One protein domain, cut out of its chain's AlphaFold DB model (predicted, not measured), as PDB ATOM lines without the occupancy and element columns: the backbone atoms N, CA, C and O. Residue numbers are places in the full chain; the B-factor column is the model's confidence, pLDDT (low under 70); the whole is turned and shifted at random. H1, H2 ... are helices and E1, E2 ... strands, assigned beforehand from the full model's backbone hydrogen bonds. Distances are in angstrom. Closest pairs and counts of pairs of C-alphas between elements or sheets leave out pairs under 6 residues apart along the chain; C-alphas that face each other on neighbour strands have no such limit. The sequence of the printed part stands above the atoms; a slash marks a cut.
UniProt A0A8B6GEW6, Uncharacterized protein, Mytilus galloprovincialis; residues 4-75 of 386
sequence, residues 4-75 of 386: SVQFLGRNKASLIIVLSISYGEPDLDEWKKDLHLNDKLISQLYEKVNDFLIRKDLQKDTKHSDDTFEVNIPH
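This is residues 4 to 75 of the 386 residues of an uncharacterized protein of Mytilus galloprovincialis (UniProt A0A8B6GEW6). A three-stranded antiparallel sheet, order E1 - E2 - E3, has the long helix H2 slanting over one face and the short helix H1 near E1. The 72 printed residues run E1 E2 H1 H2 E3. The class is mixed; the whole is compact, radius of gyration of the C-alphas 12.5 A, spans 38 by 22 by 18 A.

Find C-alpha 4 at (171.264, 109.890, 122.741), where E1, residues 4 to 11, begins its 21.4 A. Next come E2, residues 14 to 21, 21.4 A; H1, 28 to 35, 10.7 A; H2, 39 to 55, 24.4 A. E3, 68 to 74, 19.7 A, ends at (155.667, 120.111, 133.482).

Within hydrogen-bond range are N 6 and O 18, 2.9 A, in hairpin E1 and E2, and N 71 and O 17, 3.1 A, between E2 and E3. H2 lies over E2 and E3, height 9.5 A; its closest C-alphas to E3, Lys 48 and Val 71, are 7.8 A apart. H1 only grazes the sheet. Both helices have every O i to N i+4 pair within range.

The printed part has no cut. Link H2 to E3 is long. Residues 23 to 26, 58 to 68 and 75 have pLDDT under 70.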
ATOM      1  N   SER A   4     172.163 110.999 122.417       70.44
ATOM      2  CA  SER A   4     171.264 109.890 122.741       70.44
ATOM      3  C   SER A   4     170.281 110.352 123.801       70.44
ATOM      4  O   SER A   4     170.667 110.870 124.854       70.44
ATOM      5  N   VAL A   5     169.003 110.187 123.491       70.25
ATOM      6  CA  VAL A   5     167.910 110.531 124.386       70.25
ATOM      7  C   VAL A   5     167.332 109.242 124.945       70.25
ATOM      8  O   VAL A   5     166.937 108.354 124.195       70.25
ATOM      9  N   GLN A   6     167.296 109.116 126.270       78.75
ATOM     10  CA  GLN A   6     166.654 107.986 126.933       78.75
ATOM     11  C   GLN A   6     165.408 108.454 127.674       78.75
ATOM     12  O   GLN A   6     165.466 109.260 128.608       78.75
ATOM     13  N   PHE A   7     164.268 107.912 127.256       76.12
ATOM     14  CA  PHE A   7     162.997 108.093 127.938       76.12
ATOM     15  C   PHE A   7     162.963 107.235 129.204       76.12
ATOM     16  O   PHE A   7     163.012 106.006 129.127       76.12
ATOM     17  N   LEU A   8     162.869 107.871 130.374       76.25
ATOM     18  CA  LEU A   8     162.813 107.147 131.648       76.25
ATOM     19  C   LEU A   8     161.387 106.901 132.141       76.25
ATOM     20  O   LEU A   8     161.162 105.978 132.923       76.25
ATOM     21  N   GLY A   9     160.419 107.706 131.700       74.62
ATOM     22  CA  GLY A   9     159.024 107.534 132.076       74.62
ATOM     23  C   GLY A   9     158.206 108.819 132.024       74.62
ATOM     24  O   GLY A   9     158.729 109.935 131.984       74.62
ATOM     25  N   ARG A  10     156.886 108.640 132.084       77.44
ATOM     26  CA  ARG A  10     155.894 109.707 132.217       77.44
ATOM     27  C   ARG A  10     155.113 109.492 133.507       77.44
ATOM     28  O   ARG A  10     154.633 108.392 133.762       77.44
ATOM     29  N   ASN A  11     154.972 110.541 134.309       77.31
ATOM     30  CA  ASN A  11     153.998 110.588 135.401       77.31
ATOM     31  C   ASN A  11     152.937 111.650 135.069       77.31
ATOM     32  O   ASN A  11     153.173 112.512 134.225       77.31
ATOM     33  N   LYS A  12     151.795 111.629 135.765       70.81
ATOM     34  CA  LYS A  12     150.670 112.567 135.602       70.81
ATOM     35  C   LYS A  12     151.077 114.049 135.621       70.81
ATOM     36  O   LYS A  12     150.346 114.875 135.096       70.81
ATOM     37  N   ALA A  13     152.221 114.389 136.220       74.25
ATOM     38  CA  ALA A  13     152.695 115.765 136.363       74.25
ATOM     39  C   ALA A  13     153.903 116.127 135.477       74.25
ATOM     40  O   ALA A  13     154.181 117.313 135.297       74.25
ATOM     41  N   SER A  14     154.633 115.146 134.934       77.44
ATOM     42  CA  SER A  14     155.936 115.417 134.318       77.44
ATOM     43  C   SER A  14     156.425 114.342 133.358       77.44
ATOM     44  O   SER A  14     156.237 113.142 133.587       77.44
ATOM     45  N   LEU A  15     157.164 114.795 132.347       79.50
ATOM     46  CA  LEU A  15     158.013 113.968 131.497       79.50
ATOM     47  C   LEU A  15     159.453 113.983 132.025       79.50
ATOM     48  O   LEU A  15     159.984 115.069 132.268       79.50
ATOM     49  N   ILE A  16     160.068 112.806 132.202       81.25
ATOM     50  CA  ILE A  16     161.471 112.681 132.626       81.25
ATOM     51  C   ILE A  16     162.289 112.109 131.472       81.25
ATOM     52  O   ILE A  16     162.091 110.964 131.051       81.25
ATOM     53  N   ILE A  17     163.231 112.915 130.990       86.19
ATOM     54  CA  ILE A  17     164.142 112.565 129.902       86.19
ATOM     55  C   ILE A  17     165.578 112.680 130.413       86.19
ATOM     56  O   ILE A  17     165.925 113.675 131.057       86.19
ATOM     57  N   VAL A  18     166.406 111.679 130.105       83.50
ATOM     58  CA  VAL A  18     167.863 111.764 130.263       83.50
ATOM     59  C   VAL A  18     168.487 112.022 128.906       83.50
ATOM     60  O   VAL A  18     168.304 111.248 127.966       83.50
ATOM     61  N   LEU A  19     169.240 113.113 128.829       83.56
ATOM     62  CA  LEU A  19     169.999 113.490 127.647       83.56
ATOM     63  C   LEU A  19     171.473 113.165 127.881       83.56
ATOM     64  O   LEU A  19     172.043 113.549 128.904       83.56
ATOM     65  N   SER A  20     172.077 112.454 126.930       79.19
ATOM     66  CA  SER A  20     173.529 112.296 126.837       79.19
ATOM     67  C   SER A  20     173.996 113.020 125.582       79.19
ATOM     68  O   SER A  20     173.740 112.557 124.466       79.19
ATOM     69  N   ILE A  21     174.636 114.175 125.765       76.19
ATOM     70  CA  ILE A  21     175.083 115.040 124.669       76.19
ATOM     71  C   ILE A  21     176.561 114.762 124.389       76.19
ATOM     72  O   ILE A  21     177.396 114.877 125.282       76.19
ATOM     73  N   SER A  22     176.891 114.442 123.136       70.50
ATOM     74  CA  SER A  22     178.262 114.523 122.621       70.50
ATOM     75  C   SER A  22     178.375 115.724 121.673       70.50
ATOM     76  O   SER A  22     177.451 115.983 120.906       70.50
ATOM     77  N   TYR A  23     179.467 116.490 121.781       65.12
ATOM     78  CA  TYR A  23     179.635 117.835 121.203       65.12
ATOM     79  C   TYR A  23     179.182 118.011 119.736       65.12
ATOM     80  O   TYR A  23     179.603 117.255 118.859       65.12
ATOM     81  N   GLY A  24     178.415 119.089 119.507       64.69
ATOM     82  CA  GLY A  24     178.020 119.697 118.225       64.69
ATOM     83  C   GLY A  24     176.607 120.318 118.300       64.69
ATOM     84  O   GLY A  24     175.987 120.277 119.366       64.69
ATOM     85  N   GLU A  25     176.096 120.908 117.215       66.88
ATOM     86  CA  GLU A  25     174.738 121.485 117.174       66.88
ATOM     87  C   GLU A  25     173.666 120.384 117.069       66.88
ATOM     88  O   GLU A  25     173.785 119.509 116.211       66.88
ATOM     89  N   PRO A  26     172.643 120.365 117.947       66.06
ATOM     90  CA  PRO A  26     171.612 119.334 117.902       66.06
ATOM     91  C   PRO A  26     170.733 119.477 116.651       66.06
ATOM     92  O   PRO A  26     170.180 120.550 116.401       66.06
ATOM     93  N   ASP A  27     170.577 118.380 115.903       77.75
ATOM     94  CA  ASP A  27     169.653 118.283 114.770       77.75
ATOM     95  C   ASP A  27     168.217 118.098 115.285       77.75
ATOM     96  O   ASP A  27     167.851 117.073 115.868       77.75
ATOM     97  N   LEU A  28     167.401 119.134 115.095       74.25
ATOM     98  CA  LEU A  28     166.007 119.165 115.532       74.25
ATOM     99  C   LEU A  28     165.160 118.101 114.826       74.25
ATOM    100  O   LEU A  28     164.235 117.574 115.449       74.25
ATOM    101  N   ASP A  29     165.471 117.762 113.572       76.75
ATOM    102  CA  ASP A  29     164.692 116.810 112.776       76.75
ATOM    103  C   ASP A  29     164.916 115.363 113.229       76.75
ATOM    104  O   ASP A  29     163.992 114.543 113.185       76.75
ATOM    105  N   GLU A  30     166.109 115.054 113.741       77.56
ATOM    106  CA  GLU A  30     166.422 113.765 114.365       77.56
ATOM    107  C   GLU A  30     165.638 113.588 115.678       77.56
ATOM    108  O   GLU A  30     165.006 112.554 115.905       77.56
ATOM    109  N   TRP A  31     165.547 114.638 116.504       79.19
ATOM    110  CA  TRP A  31     164.782 114.592 117.757       79.19
ATOM    111  C   TRP A  31     163.276 114.437 117.539       79.19
ATOM    112  O   TRP A  31     162.613 113.765 118.336       79.19
ATOM    113  N   LYS A  32     162.720 115.021 116.464       77.50
ATOM    114  CA  LYS A  32     161.299 114.827 116.124       77.50
ATOM    115  C   LYS A  32     161.001 113.361 115.824       77.50
ATOM    116  O   LYS A  32     159.971 112.847 116.264       77.50
ATOM    117  N   LYS A  33     161.903 112.700 115.090       78.25
ATOM    118  CA  LYS A  33     161.763 111.294 114.691       78.25
ATOM    119  C   LYS A  33     161.869 110.351 115.886       78.25
ATOM    120  O   LYS A  33     161.035 109.461 116.004       78.25
ATOM    121  N   ASP A  34     162.824 110.586 116.782       74.62
ATOM    122  CA  ASP A  34     163.109 109.662 117.886       74.62
ATOM    123  C   ASP A  34     162.134 109.779 119.066       74.62
ATOM    124  O   ASP A  34     161.897 108.801 119.778       74.62
ATOM    125  N   LEU A  35     161.570 110.968 119.308       77.19
ATOM    126  CA  LEU A  35     160.771 111.228 120.512       77.19
ATOM    127  C   LEU A  35     159.267 111.340 120.261       77.19
ATOM    128  O   LEU A  35     158.507 111.367 121.231       77.19
ATOM    129  N   HIS A  36     158.830 111.412 118.999       81.06
ATOM    130  CA  HIS A  36     157.425 111.630 118.628       81.06
ATOM    131  C   HIS A  36     156.771 112.803 119.393       81.06
ATOM    132  O   HIS A  36     155.605 112.746 119.790       81.06
ATOM    133  N   LEU A  37     157.538 113.867 119.652       83.00
ATOM    134  CA  LEU A  37     157.070 115.066 120.351       83.00
ATOM    135  C   LEU A  37     156.488 116.074 119.354       83.00
ATOM    136  O   LEU A  37     156.909 116.134 118.201       83.00
ATOM    137  N   ASN A  38     155.538 116.898 119.803       87.06
ATOM    138  CA  ASN A  38     155.056 118.019 118.996       87.06
ATOM    139  C   ASN A  38     156.098 119.152 118.942       87.06
ATOM    140  O   ASN A  38     156.931 119.286 119.840       87.06
ATOM    141  N   ASP A  39     156.012 120.005 117.919       84.38
ATOM    142  CA  ASP A  39     156.982 121.088 117.692       84.38
ATOM    143  C   ASP A  39     157.157 121.995 118.916       84.38
ATOM    144  O   ASP A  39     158.274 122.372 119.267       84.38
ATOM    145  N   LYS A  40     156.065 122.265 119.641       85.62
ATOM    146  CA  LYS A  40     156.074 123.099 120.849       85.62
ATOM    147  C   LYS A  40     156.939 122.511 121.971       85.62
ATOM    148  O   LYS A  40     157.666 123.250 122.631       85.62
ATOM    149  N   LEU A  41     156.874 121.199 122.205       82.94
ATOM    150  CA  LEU A  41     157.682 120.524 123.228       82.94
ATOM    151  C   LEU A  41     159.148 120.421 122.814       82.94
ATOM    152  O   LEU A  41     160.025 120.516 123.670       82.94
ATOM    153  N   ILE A  42     159.413 120.269 121.517       85.69
ATOM    154  CA  ILE A  42     160.773 120.216 120.980       85.69
ATOM    155  C   ILE A  42     161.462 121.572 121.143       85.69
ATOM    156  O   ILE A  42     162.583 121.617 121.645       85.69
ATOM    157  N   SER A  43     160.772 122.680 120.848       84.88
ATOM    158  CA  SER A  43     161.293 124.029 121.106       84.88
ATOM    159  C   SER A  43     161.595 124.262 122.591       84.88
ATOM    160  O   SER A  43     162.661 124.769 122.929       84.88
ATOM    161  N   GLN A  44     160.715 123.821 123.496       85.94
ATOM    162  CA  GLN A  44     160.945 123.943 124.942       85.94
ATOM    163  C   GLN A  44     162.112 123.086 125.443       85.94
ATOM    164  O   GLN A  44     162.840 123.489 126.353       85.94
ATOM    165  N   LEU A  45     162.286 121.886 124.883       86.12
ATOM    166  CA  LEU A  45     163.425 121.028 125.194       86.12
ATOM    167  C   LEU A  45     164.723 121.695 124.723       86.12
ATOM    168  O   LEU A  45     165.682 121.756 125.487       86.12
ATOM    169  N   TYR A  46     164.724 122.249 123.510       86.31
ATOM    170  CA  TYR A  46     165.866 122.950 122.931       86.31
ATOM    171  C   TYR A  46     166.290 124.159 123.776       86.31
ATOM    172  O   TYR A  46     167.465 124.266 124.124       86.31
ATOM    173  N   GLU A  47     165.352 125.015 124.195       88.19
ATOM    174  CA  GLU A  47     165.641 126.152 125.083       88.19
ATOM    175  C   GLU A  47     166.293 125.704 126.397       88.19
ATOM    176  O   GLU A  47     167.325 126.244 126.796       88.19
ATOM    177  N   LYS A  48     165.758 124.659 127.045       85.62
ATOM    178  CA  LYS A  48     166.331 124.139 128.298       85.62
ATOM    179  C   LYS A  48     167.729 123.554 128.120       85.62
ATOM    180  O   LYS A  48     168.554 123.664 129.029       85.62
ATOM    181  N   VAL A  49     167.994 122.917 126.982       85.19
ATOM    182  CA  VAL A  49     169.320 122.384 126.650       85.19
ATOM    183  C   VAL A  49     170.300 123.525 126.391       85.19
ATOM    184  O   VAL A  49     171.407 123.498 126.926       85.19
ATOM    185  N   ASN A  50     169.888 124.563 125.661       83.44
ATOM    186  CA  ASN A  50     170.731 125.726 125.395       83.44
ATOM    187  C   ASN A  50     171.065 126.500 126.677       83.44
ATOM    188  O   ASN A  50     172.235 126.786 126.933       83.44
ATOM    189  N   ASP A  51     170.077 126.742 127.540       85.38
ATOM    190  CA  ASP A  51     170.281 127.346 128.861       85.38
ATOM    191  C   ASP A  51     171.282 126.551 129.708       85.38
ATOM    192  O   ASP A  51     172.115 127.123 130.418       85.38
ATOM    193  N   PHE A  52     171.219 125.217 129.648       81.00
ATOM    194  CA  PHE A  52     172.156 124.347 130.353       81.00
ATOM    195  C   PHE A  52     173.580 124.463 129.795       81.00
ATOM    196  O   PHE A  52     174.526 124.617 130.573       81.00
ATOM    197  N   LEU A  53     173.735 124.430 128.468       80.94
ATOM    198  CA  LEU A  53     175.032 124.568 127.799       80.94
ATOM    199  C   LEU A  53     175.680 125.926 128.098       80.94
ATOM    200  O   LEU A  53     176.876 125.977 128.396       80.94
ATOM    201  N   ILE A  54     174.887 127.004 128.105       82.94
ATOM    202  CA  ILE A  54     175.330 128.358 128.470       82.94
ATOM    203  C   ILE A  54     175.771 128.404 129.939       82.94
ATOM    204  O   ILE A  54     176.864 128.875 130.240       82.94
ATOM    205  N   ARG A  55     174.977 127.860 130.875       78.25
ATOM    206  CA  ARG A  55     175.324 127.843 132.314       78.25
ATOM    207  C   ARG A  55     176.600 127.073 132.633       78.25
ATOM    208  O   ARG A  55     177.220 127.325 133.665       78.25
ATOM    209  N   LYS A  56     176.944 126.084 131.812       79.00
ATOM    210  CA  LYS A  56     178.133 125.251 132.003       79.00
ATOM    211  C   LYS A  56     179.373 125.791 131.299       79.00
ATOM    212  O   LYS A  56     180.427 125.179 131.441       79.00
ATOM    213  N   ASP A  57     179.253 126.918 130.594       75.38
ATOM    214  CA  ASP A  57     180.333 127.517 129.802       75.38
ATOM    215  C   ASP A  57     180.924 126.516 128.780       75.38
ATOM    216  O   ASP A  57     182.082 126.587 128.376       75.38
ATOM    217  N   LEU A  58     180.107 125.540 128.351       67.62
ATOM    218  CA  LEU A  58     180.529 124.409 127.512       67.62
ATOM    219  C   LEU A  58     180.627 124.766 126.025       67.62
ATOM    220  O   LEU A  58     180.940 123.905 125.208       67.62
ATOM    221  N   GLN A  59     180.387 126.025 125.647       56.72
ATOM    222  CA  GLN A  59     180.337 126.414 124.238       56.72
ATOM    223  C   GLN A  59     181.700 126.374 123.522       56.72
ATOM    224  O   GLN A  59     181.718 126.479 122.297       56.72
ATOM    225  N   LYS A  60     182.844 126.225 124.219       50.91
ATOM    226  CA  LYS A  60     184.171 126.333 123.568       50.91
ATOM    227  C   LYS A  60     185.267 125.336 123.962       50.91
ATOM    228  O   LYS A  60     186.301 125.333 123.293       50.91
ATOM    229  N   ASP A  61     185.077 124.458 124.945       44.84
ATOM    230  CA  ASP A  61     186.151 123.547 125.368       44.84
ATOM    231  C   ASP A  61     186.025 122.140 124.756       44.84
ATOM    232  O   ASP A  61     185.151 121.344 125.078       44.84
ATOM    233  N   THR A  62     186.969 121.810 123.871       42.50
ATOM    234  CA  THR A  62     187.044 120.598 123.032       42.50
ATOM    235  C   THR A  62     187.432 119.309 123.775       42.50
ATOM    236  O   THR A  62     188.182 118.480 123.250       42.50
ATOM    237  N   LYS A  63     186.965 119.088 125.011       47.12
ATOM    238  CA  LYS A  63     187.305 117.860 125.758       47.12
ATOM    239  C   LYS A  63     186.079 117.113 126.257       47.12
ATOM    240  O   LYS A  63     185.248 117.659 126.967       47.12
ATOM    241  N   HIS A  64     186.031 115.829 125.889       46.09
ATOM    242  CA  HIS A  64     184.999 114.856 126.242       46.09
ATOM    243  C   HIS A  64     184.602 114.922 127.723       46.09
ATOM    244  O   HIS A  64     185.368 114.506 128.597       46.09
ATOM    245  N   SER A  65     183.389 115.407 127.974       48.81
ATOM    246  CA  SER A  65     182.654 115.231 129.221       48.81
ATOM    247  C   SER A  65     181.371 114.472 128.893       48.81
ATOM    248  O   SER A  65     180.501 115.005 128.207       48.81
ATOM    249  N   ASP A  66     181.270 113.227 129.357       55.12
ATOM    250  CA  ASP A  66     180.023 112.459 129.324       55.12
ATOM    251  C   ASP A  66     179.131 112.951 130.473       55.12
ATOM    252  O   ASP A  66     179.087 112.354 131.552       55.12
ATOM    253  N   ASP A  67     178.467 114.084 130.261       61.94
ATOM    254  CA  ASP A  67     177.552 114.661 131.240       61.94
ATOM    255  C   ASP A  67     176.119 114.200 130.942       61.94
ATOM    256  O   ASP A  67     175.608 114.341 129.831       61.94
ATOM    257  N   THR A  68     175.463 113.642 131.960       65.75
ATOM    258  CA  THR A  68     174.038 113.287 131.931       65.75
ATOM    259  C   THR A  68     173.263 114.278 132.781       65.75
ATOM    260  O   THR A  68     173.700 114.649 133.874       65.75
ATOM    261  N   PHE A  69     172.106 114.717 132.295       70.12
ATOM    262  CA  PHE A  69     171.220 115.582 133.068       70.12
ATOM    263  C   PHE A  69     169.754 115.218 132.852       70.12
ATOM    264  O   PHE A  69     169.354 114.748 131.786       70.12
ATOM    265  N   GLU A  70     168.965 115.419 133.907       72.44
ATOM    266  CA  GLU A  70     167.528 115.170 133.917       72.44
ATOM    267  C   GLU A  70     166.781 116.460 133.577       72.44
ATOM    268  O   GLU A  70     166.921 117.477 134.265       72.44
ATOM    269  N   VAL A  71     165.958 116.415 132.528       77.06
ATOM    270  CA  VAL A  71     165.042 117.508 132.190       77.06
ATOM    271  C   VAL A  71     163.638 117.122 132.624       77.06
ATOM    272  O   VAL A  71     163.094 116.113 132.180       77.06
ATOM    273  N   ASN A  72     163.046 117.953 133.482       76.00
ATOM    274  CA  ASN A  72     161.654 117.824 133.891       76.00
ATOM    275  C   ASN A  72     160.792 118.836 133.117       76.00
ATOM    276  O   ASN A  72     161.012 120.053 133.211       76.00
ATOM    277  N   ILE A  73     159.846 118.340 132.317       76.56
ATOM    278  CA  ILE A  73     158.887 119.166 131.572       76.56
ATOM    279  C   ILE A  73     157.510 119.041 132.243       76.56
ATOM    280  O   ILE A  73     156.954 117.938 132.257       76.56
ATOM    281  N   PRO A  74     156.961 120.135 132.811       71.94
ATOM    282  CA  PRO A  74     155.667 120.111 133.482       71.94
ATOM    283  C   PRO A  74     154.516 119.876 132.496       71.94
ATOM    284  O   PRO A  74     154.549 120.309 131.344       71.94
ATOM    285  N   HIS A  75     153.471 119.199 132.975       61.03
ATOM    286  CA  HIS A  75     152.358 118.718 132.151       61.03
ATOM    287  C   HIS A  75     151.467 119.821 131.538       61.03
ATOM    288  O   HIS A  75     150.672 119.530 130.648       61.03
TER     289      HIS A  75